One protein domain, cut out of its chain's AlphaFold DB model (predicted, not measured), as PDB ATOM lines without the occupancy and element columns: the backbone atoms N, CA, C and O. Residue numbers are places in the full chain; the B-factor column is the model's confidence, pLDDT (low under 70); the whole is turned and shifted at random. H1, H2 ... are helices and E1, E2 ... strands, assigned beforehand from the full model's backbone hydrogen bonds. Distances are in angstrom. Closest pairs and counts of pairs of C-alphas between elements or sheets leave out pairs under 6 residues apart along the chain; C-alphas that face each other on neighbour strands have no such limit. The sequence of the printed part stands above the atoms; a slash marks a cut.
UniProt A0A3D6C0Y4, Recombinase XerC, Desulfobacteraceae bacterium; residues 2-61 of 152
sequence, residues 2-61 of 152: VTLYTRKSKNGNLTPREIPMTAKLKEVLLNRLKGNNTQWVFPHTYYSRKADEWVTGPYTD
ATOM      1  N   VAL A   2     233.643 150.169 132.742       83.69
ATOM      2  CA  VAL A   2     232.538 150.020 131.781       83.69
ATOM      3  C   VAL A   2     231.703 151.288 131.789       83.69
ATOM      4  O   VAL A   2     231.470 151.855 132.857       83.69
ATOM      5  N   THR A   3     231.229 151.703 130.624       87.94
ATOM      6  CA  THR A   3     230.321 152.843 130.496       87.94
ATOM      7  C   THR A   3     228.909 152.319 130.294       87.94
ATOM      8  O   THR A   3     228.629 151.606 129.331       87.94
ATOM      9  N   LEU A   4     228.018 152.636 131.229       85.56
ATOM     10  CA  LEU A   4     226.599 152.315 131.140       85.56
ATOM     11  C   LEU A   4     225.824 153.555 130.717       85.56
ATOM     12  O   LEU A   4     225.952 154.607 131.335       85.56
ATOM     13  N   TYR A   5     224.965 153.408 129.718       86.06
ATOM     14  CA  TYR A   5     224.021 154.446 129.324       86.06
ATOM     15  C   TYR A   5     222.671 154.138 129.963       86.06
ATOM     16  O   TYR A   5     222.090 153.076 129.731       86.06
ATOM     17  N   THR A   6     222.176 155.043 130.807       83.19
ATOM     18  CA  THR A   6     220.906 154.848 131.520       83.19
ATOM     19  C   THR A   6     219.991 156.048 131.337       83.19
ATOM     20  O   THR A   6     220.462 157.169 131.223       83.19
ATOM     21  N   ARG A   7     218.672 155.833 131.325       80.94
ATOM     22  CA  ARG A   7     217.672 156.911 131.363       80.94
ATOM     23  C   ARG A   7     216.737 156.694 132.542       80.94
ATOM     24  O   ARG A   7     216.328 155.565 132.812       80.94
ATOM     25  N   LYS A   8     216.402 157.772 133.252       72.06
ATOM     26  CA  LYS A   8     215.550 157.716 134.452       72.06
ATOM     27  C   LYS A   8     214.057 157.631 134.115       72.06
ATOM     28  O   LYS A   8     213.291 157.058 134.882       72.06
ATOM     29  N   SER A   9     213.651 158.172 132.969       74.38
ATOM     30  CA  SER A   9     212.276 158.136 132.463       74.38
ATOM     31  C   SER A   9     212.244 157.580 131.040       74.38
ATOM     32  O   SER A   9     213.259 157.568 130.341       74.38
ATOM     33  N   LYS A  10     211.070 157.109 130.601       73.12
ATOM     34  CA  LYS A  10     210.873 156.516 129.266       73.12
ATOM     35  C   LYS A  10     211.298 157.464 128.130       73.12
ATOM     36  O   LYS A  10     211.821 156.981 127.132       73.12
ATOM     37  N   ASN A  11     211.156 158.776 128.340       80.50
ATOM     38  CA  ASN A  11     211.465 159.830 127.365       80.50
ATOM     39  C   ASN A  11     212.685 160.685 127.762       80.50
ATOM     40  O   ASN A  11     212.919 161.731 127.172       80.50
ATOM     41  N   GLY A  12     213.431 160.291 128.797       81.69
ATOM     42  CA  GLY A  12     214.606 161.033 129.246       81.69
ATOM     43  C   GLY A  12     215.842 160.725 128.404       81.69
ATOM     44  O   GLY A  12     215.962 159.633 127.840       81.69
ATOM     45  N   ASN A  13     216.786 161.666 128.390       84.75
ATOM     46  CA  ASN A  13     218.084 161.479 127.749       84.75
ATOM     47  C   ASN A  13     218.871 160.343 128.416       84.75
ATOM     48  O   ASN A  13     218.804 160.145 129.635       84.75
ATOM     49  N   LEU A  14     219.621 159.601 127.600       85.00
ATOM     50  CA  LEU A  14     220.599 158.640 128.093       85.00
ATOM     51  C   LEU A  14     221.763 159.406 128.712       85.00
ATOM     52  O   LEU A  14     222.421 160.195 128.041       85.00
ATOM     53  N   THR A  15     222.027 159.153 129.984       85.25
ATOM     54  CA  THR A  15     223.200 159.675 130.668       85.25
ATOM     55  C   THR A  15     224.269 158.586 130.727       85.25
ATOM     56  O   THR A  15     223.975 157.464 131.171       85.25
ATOM     57  N   PRO A  16     225.496 158.870 130.249       89.44
ATOM     58  CA  PRO A  16     226.607 157.957 130.417       89.44
ATOM     59  C   PRO A  16     227.010 157.922 131.888       89.44
ATOM     60  O   PRO A  16     226.971 158.926 132.601       89.44
ATOM     61  N   ARG A  17     227.418 156.745 132.339       84.75
ATOM     62  CA  ARG A  17     227.952 156.537 133.672       84.75
ATOM     63  C   ARG A  17     229.080 155.532 133.617       84.75
ATOM     64  O   ARG A  17     228.864 154.368 133.287       84.75
ATOM     65  N   GLU A  18     230.263 155.977 133.999       85.75
ATOM     66  CA  GLU A  18     231.411 155.097 134.138       85.75
ATOM     67  C   GLU A  18     231.359 154.364 135.472       85.75
ATOM     68  O   GLU A  18     231.104 154.951 136.526       85.75
ATOM     69  N   ILE A  19     231.570 153.052 135.419       85.12
ATOM     70  CA  ILE A  19     231.597 152.197 136.596       85.12
ATOM     71  C   ILE A  19     232.909 151.405 136.591       85.12
ATOM     72  O   ILE A  19     233.173 150.643 135.645       85.12
ATOM     73  N   PRO A  20     233.751 151.550 137.632       87.06
ATOM     74  CA  PRO A  20     234.883 150.661 137.822       87.06
ATOM     75  C   PRO A  20     234.372 149.249 138.107       87.06
ATOM     76  O   PRO A  20     233.418 149.042 138.854       87.06
ATOM     77  N   MET A  21     235.008 148.264 137.485       88.19
ATOM     78  CA  MET A  21     234.681 146.854 137.671       88.19
ATOM     79  C   MET A  21     235.915 146.098 138.121       88.19
ATOM     80  O   MET A  21     237.024 146.388 137.673       88.19
ATOM     81  N   THR A  22     235.703 145.105 138.973       91.56
ATOM     82  CA  THR A  22     236.754 144.169 139.364       91.56
ATOM     83  C   THR A  22     237.175 143.316 138.168       91.56
ATOM     84  O   THR A  22     236.401 143.108 137.226       91.56
ATOM     85  N   ALA A  23     238.392 142.767 138.221       92.31
ATOM     86  CA  ALA A  23     238.878 141.837 137.202       92.31
ATOM     87  C   ALA A  23     237.927 140.640 137.029       92.31
ATOM     88  O   ALA A  23     237.597 140.275 135.902       92.31
ATOM     89  N   LYS A  24     237.396 140.106 138.139       91.88
ATOM     90  CA  LYS A  24     236.444 138.990 138.108       91.88
ATOM     91  C   LYS A  24     235.144 139.343 137.388       91.88
ATOM     92  O   LYS A  24     234.660 138.552 136.585       91.88
ATOM     93  N   LEU A  25     234.580 140.528 137.638       89.88
ATOM     94  CA  LEU A  25     233.374 140.962 136.932       89.88
ATOM     95  C   LEU A  25     233.646 141.130 135.433       89.88
ATOM     96  O   LEU A  25     232.847 140.676 134.617       89.88
ATOM     97  N   LYS A  26     234.788 141.729 135.070       91.00
ATOM     98  CA  LYS A  26     235.210 141.867 133.670       91.00
ATOM     99  C   LYS A  26     235.309 140.501 132.985       91.00
ATOM    100  O   LYS A  26     234.739 140.321 131.916       91.00
ATOM    101  N   GLU A  27     235.982 139.543 133.613       93.69
ATOM    102  CA  GLU A  27     236.132 138.170 133.120       93.69
ATOM    103  C   GLU A  27     234.769 137.498 132.884       93.69
ATOM    104  O   GLU A  27     234.513 136.985 131.796       93.69
ATOM    105  N   VAL A  28     233.864 137.557 133.868       92.25
ATOM    106  CA  VAL A  28     232.515 136.972 133.770       92.25
ATOM    107  C   VAL A  28     231.718 137.584 132.617       92.25
ATOM    108  O   VAL A  28     231.060 136.856 131.872       92.25
ATOM    109  N   LEU A  29     231.773 138.909 132.450       90.50
ATOM    110  CA  LEU A  29     231.072 139.594 131.364       90.50
ATOM    111  C   LEU A  29     231.666 139.246 129.998       90.50
ATOM    112  O   LEU A  29     230.911 138.935 129.084       90.50
ATOM    113  N   LEU A  30     232.994 139.229 129.863       90.94
ATOM    114  CA  LEU A  30     233.653 138.843 128.614       90.94
ATOM    115  C   LEU A  30     233.325 137.400 128.228       90.94
ATOM    116  O   LEU A  30     232.975 137.142 127.081       90.94
ATOM    117  N   ASN A  31     233.365 136.468 129.182       92.12
ATOM    118  CA  ASN A  31     232.998 135.076 128.929       92.12
ATOM    119  C   ASN A  31     231.537 134.927 128.500       92.12
ATOM    120  O   ASN A  31     231.232 134.077 127.675       92.12
ATOM    121  N   ARG A  32     230.643 135.774 129.014       89.38
ATOM    122  CA  ARG A  32     229.237 135.802 128.597       89.38
ATOM    123  C   ARG A  32     229.024 136.432 127.217       89.38
ATOM    124  O   ARG A  32     228.042 136.105 126.560       89.38
ATOM    125  N   LEU A  33     229.897 137.344 126.795       90.00
ATOM    126  CA  LEU A  33     229.842 137.960 125.467       90.00
ATOM    127  C   LEU A  33     230.406 137.045 124.370       90.00
ATOM    128  O   LEU A  33     229.991 137.154 123.220       90.00
ATOM    129  N   LYS A  34     231.319 136.126 124.707       91.38
ATOM    130  CA  LYS A  34     231.838 135.132 123.754       91.38
ATOM    131  C   LYS A  34     230.687 134.300 123.174       91.38
ATOM    132  O   LYS A  34     229.959 133.651 123.917       91.38
ATOM    133  N   GLY A  35     230.532 134.330 121.851       86.12
ATOM    134  CA  GLY A  35     229.469 133.611 121.136       86.12
ATOM    135  C   GLY A  35     228.060 134.192 121.313       86.12
ATOM    136  O   GLY A  35     227.095 133.600 120.836       86.12
ATOM    137  N   ASN A  36     227.914 135.339 121.985       89.31
ATOM    138  CA  ASN A  36     226.632 136.018 122.116       89.31
ATOM    139  C   ASN A  36     226.424 136.977 120.936       89.31
ATOM    140  O   ASN A  36     226.946 138.088 120.931       89.31
ATOM    141  N   ASN A  37     225.603 136.559 119.973       88.00
ATOM    142  CA  ASN A  37     225.253 137.357 118.792       88.00
ATOM    143  C   ASN A  37     224.028 138.268 119.018       88.00
ATOM    144  O   ASN A  37     223.411 138.732 118.063       88.00
ATOM    145  N   THR A  38     223.625 138.498 120.271       89.69
ATOM    146  CA  THR A  38     222.466 139.339 120.611       89.69
ATOM    147  C   THR A  38     222.895 140.730 121.068       89.69
ATOM    148  O   THR A  38     223.988 140.926 121.590       89.69
ATOM    149  N   GLN A  39     221.985 141.703 120.973       89.56
ATOM    150  CA  GLN A  39     222.192 143.049 121.529       89.56
ATOM    151  C   GLN A  39     222.205 143.091 123.074       89.56
ATOM    152  O   GLN A  39     222.488 144.130 123.670       89.56
ATOM    153  N   TRP A  40     221.857 141.991 123.750       90.31
ATOM    154  CA  TRP A  40     221.710 141.952 125.202       90.31
ATOM    155  C   TRP A  40     222.952 141.365 125.867       90.31
ATOM    156  O   TRP A  40     223.448 140.316 125.473       90.31
ATOM    157  N   VAL A  41     223.399 141.977 126.966       87.62
ATOM    158  CA  VAL A  41     224.482 141.419 127.801       87.62
ATOM    159  C   VAL A  41     224.027 140.149 128.531       87.62
ATOM    160  O   VAL A  41     224.811 139.232 128.757       87.62
ATOM    161  N   PHE A  42     222.742 140.076 128.892       89.75
ATOM    162  CA  PHE A  42     222.144 138.946 129.606       89.75
ATOM    163  C   PHE A  42     220.948 138.383 128.824       89.75
ATOM    164  O   PHE A  42     219.806 138.562 129.261       89.75
ATOM    165  N   PRO A  43     221.179 137.743 127.663       91.06
ATOM    166  CA  PRO A  43     220.110 137.089 126.930       91.06
ATOM    167  C   PRO A  43     219.687 135.810 127.658       91.06
ATOM    168  O   PRO A  43     220.478 135.177 128.365       91.06
ATOM    169  N   HIS A  44     218.430 135.430 127.471       89.81
ATOM    170  CA  HIS A  44     217.921 134.118 127.840       89.81
ATOM    171  C   HIS A  44     216.832 133.691 126.863       89.81
ATOM    172  O   HIS A  44     216.132 134.536 126.297       89.81
ATOM    173  N   THR A  45     216.695 132.383 126.691       91.00
ATOM    174  CA  THR A  45     215.688 131.783 125.821       91.00
ATOM    175  C   THR A  45     214.481 131.367 126.654       91.00
ATOM    176  O   THR A  45     214.625 130.756 127.717       91.00
ATOM    177  N   TYR A  46     213.287 131.745 126.209       89.25
ATOM    178  CA  TYR A  46     212.030 131.440 126.886       89.25
ATOM    179  C   TYR A  46     210.903 131.245 125.873       89.25
ATOM    180  O   TYR A  46     210.928 131.807 124.782       89.25
ATOM    181  N   TYR A  47     209.895 130.464 126.255       90.62
ATOM    182  CA  TYR A  47     208.699 130.286 125.439       90.62
ATOM    183  C   TYR A  47     207.798 131.521 125.533       90.62
ATOM    184  O   TYR A  47     207.342 131.890 126.624       90.62
ATOM    185  N   SER A  48     207.549 132.178 124.403       90.06
ATOM    186  CA  SER A  48     206.671 133.340 124.314       90.06
ATOM    187  C   SER A  48     205.261 132.899 123.950       90.06
ATOM    188  O   SER A  48     204.975 132.636 122.793       90.06
ATOM    189  N   ARG A  49     204.329 132.927 124.910       90.12
ATOM    190  CA  ARG A  49     202.905 132.639 124.633       90.12
ATOM    191  C   ARG A  49     202.262 133.597 123.623       90.12
ATOM    192  O   ARG A  49     201.233 133.272 123.060       90.12
ATOM    193  N   LYS A  50     202.830 134.793 123.437       90.88
ATOM    194  CA  LYS A  50     202.316 135.792 122.486       90.88
ATOM    195  C   LYS A  50     202.737 135.488 121.046       90.88
ATOM    196  O   LYS A  50     201.987 135.796 120.133       90.88
ATOM    197  N   ALA A  51     203.951 134.974 120.870       89.75
ATOM    198  CA  ALA A  51     204.517 134.656 119.558       89.75
ATOM    199  C   ALA A  51     204.416 133.156 119.224       89.75
ATOM    200  O   ALA A  51     204.750 132.762 118.120       89.75
ATOM    201  N   ASP A  52     203.966 132.349 120.189       93.56
ATOM    202  CA  ASP A  52     203.876 130.888 120.147       93.56
ATOM    203  C   ASP A  52     205.178 130.180 119.733       93.56
ATOM    204  O   ASP A  52     205.187 129.157 119.059       93.56
ATOM    205  N   GLU A  53     206.313 130.737 120.158       95.69
ATOM    206  CA  GLU A  53     207.640 130.248 119.788       95.69
ATOM    207  C   GLU A  53     208.669 130.470 120.908       95.69
ATOM    208  O   GLU A  53     208.466 131.245 121.858       95.69
ATOM    209  N   TRP A  54     209.814 129.796 120.792       93.25
ATOM    210  CA  TRP A  54     210.975 130.049 121.638       93.25
ATOM    211  C   TRP A  54     211.711 131.296 121.162       93.25
ATOM    212  O   TRP A  54     212.293 131.316 120.083       93.25
ATOM    213  N   VAL A  55     211.747 132.318 122.010       92.31
ATOM    214  CA  VAL A  55     212.420 133.583 121.710       92.31
ATOM    215  C   VAL A  55     213.621 133.779 122.621       92.31
ATOM    216  O   VAL A  55     213.613 133.379 123.788       92.31
ATOM    217  N   THR A  56     214.654 134.442 122.104       92.12
ATOM    218  CA  THR A  56     215.798 134.889 122.905       92.12
ATOM    219  C   THR A  56     215.689 136.385 123.156       92.12
ATOM    220  O   THR A  56     215.644 137.189 122.228       92.12
ATOM    221  N   GLY A  57     215.651 136.775 124.428       91.44
ATOM    222  CA  GLY A  57     215.451 138.164 124.825       91.44
ATOM    223  C   GLY A  57     216.034 138.487 126.198       91.44
ATOM    224  O   GLY A  57     216.617 137.619 126.858       91.44
ATOM    225  N   PRO A  58     215.893 139.740 126.656       90.00
ATOM    226  CA  PRO A  58     216.376 140.139 127.965       90.00
ATOM    227  C   PRO A  58     215.485 139.536 129.053       90.00
ATOM    228  O   PRO A  58     214.300 139.274 128.845       90.00
ATOM    229  N   TYR A  59     216.032 139.359 130.252       86.25
ATOM    230  CA  TYR A  59     215.218 138.967 131.396       86.25
ATOM    231  C   TYR A  59     214.171 140.033 131.735       86.25
ATOM    232  O   TYR A  59     214.506 141.162 132.103       86.25
ATOM    233  N   THR A  60     212.898 139.651 131.678       84.38
ATOM    234  CA  THR A  60     211.764 140.517 132.030       84.38
ATOM    235  C   THR A  60     211.330 140.321 133.483       84.38
ATOM    236  O   THR A  60     211.036 141.292 134.181       84.38
ATOM    237  N   ASP A  61     211.366 139.081 133.988       85.25
ATOM    238  CA  ASP A  61     210.970 138.753 135.360       85.25
ATOM    239  C   ASP A  61     212.167 138.633 136.314       85.25
ATOM    240  O   ASP A  61     212.762 137.573 136.535       85.25
TER     241      ASP A  61
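What this domain is: This is residues 2 to 61 of the 152 residues of the protein "Recombinase XerC" of Desulfobacteraceae bacterium (UniProt A0A3D6C0Y4). This is an open, loose frame of three separate parts: the two-stranded hairpin E1 and E2, the helix H1, and a second two-stranded hairpin, E3 and E4. The three parts are set as the corners of a triangle, and the two hairpins do not form one sheet. The printed part has 60 residues with one named helix and four named strands, in the order E1, E2, H1, E3, E4; each sheet, E1 - E2 and E3 - E4, is antiparallel, and the class is mixed, helices and strands. The whole is loose, with a radius of gyration of the C-alphas of 14.9 A and spans of 40 by 33 by 19 A.

How they stand to each other: Begin at the hairpin of E3, residues 43 to 48, and E4, residues 53 to 58, antiparallel neighbours with 144 degrees between their directions. Look at Thr 45 and Thr 56, whose C-alphas face each other at 4.3 A, then at N 46 and O 55, within hydrogen-bond range at 2.9 A. The helix H1, residues 23 to 33, is apart from E4; in H1 every O i to N i+4 pair is within hydrogen-bond range. The other hairpin is E1, residues 2 to 6, and E2, residues 15 to 19, antiparallel with 149 degrees between their directions. There the C-alphas of Thr 3 and Glu 18 face each other at 4.4 A, and N 4 and O 17 are within hydrogen-bond range at 2.8 A. E1 is apart from H1, and both E1 and E2 are apart from E3 and from E4.

Where its parts are: Find C-alpha 2 at (232.538, 150.020, 131.781), where E1 begins; it runs 12.6 A to C-alpha 6. E2 runs 12.7 A from Thr 15 to Ile 19. Next find C-alpha 23 at (238.878, 141.837, 137.202), from which H1 runs 15.3 A to Leu 33. E3 covers 14.2 A from Pro 43 to Ser 48. E4 covers 15.5 A from Glu 53 and ends at C-alpha 58, at (216.376, 140.139, 127.965).

The domain as a whole: The two C-alphas farthest apart are those of Pro 20 and Asp 52, at 40.8 A, while those of Val 2 and Asp 61, the first and last printed, are 24.6 A apart. The printed part has no cut. The links from E2 to H1 and from E3 to E4 are tight, those from E1 to E2 and from H1 to E3 are short, and no link is long. The mean pLDDT of the printed part of this model is 88.0, and no printed residue is under 70.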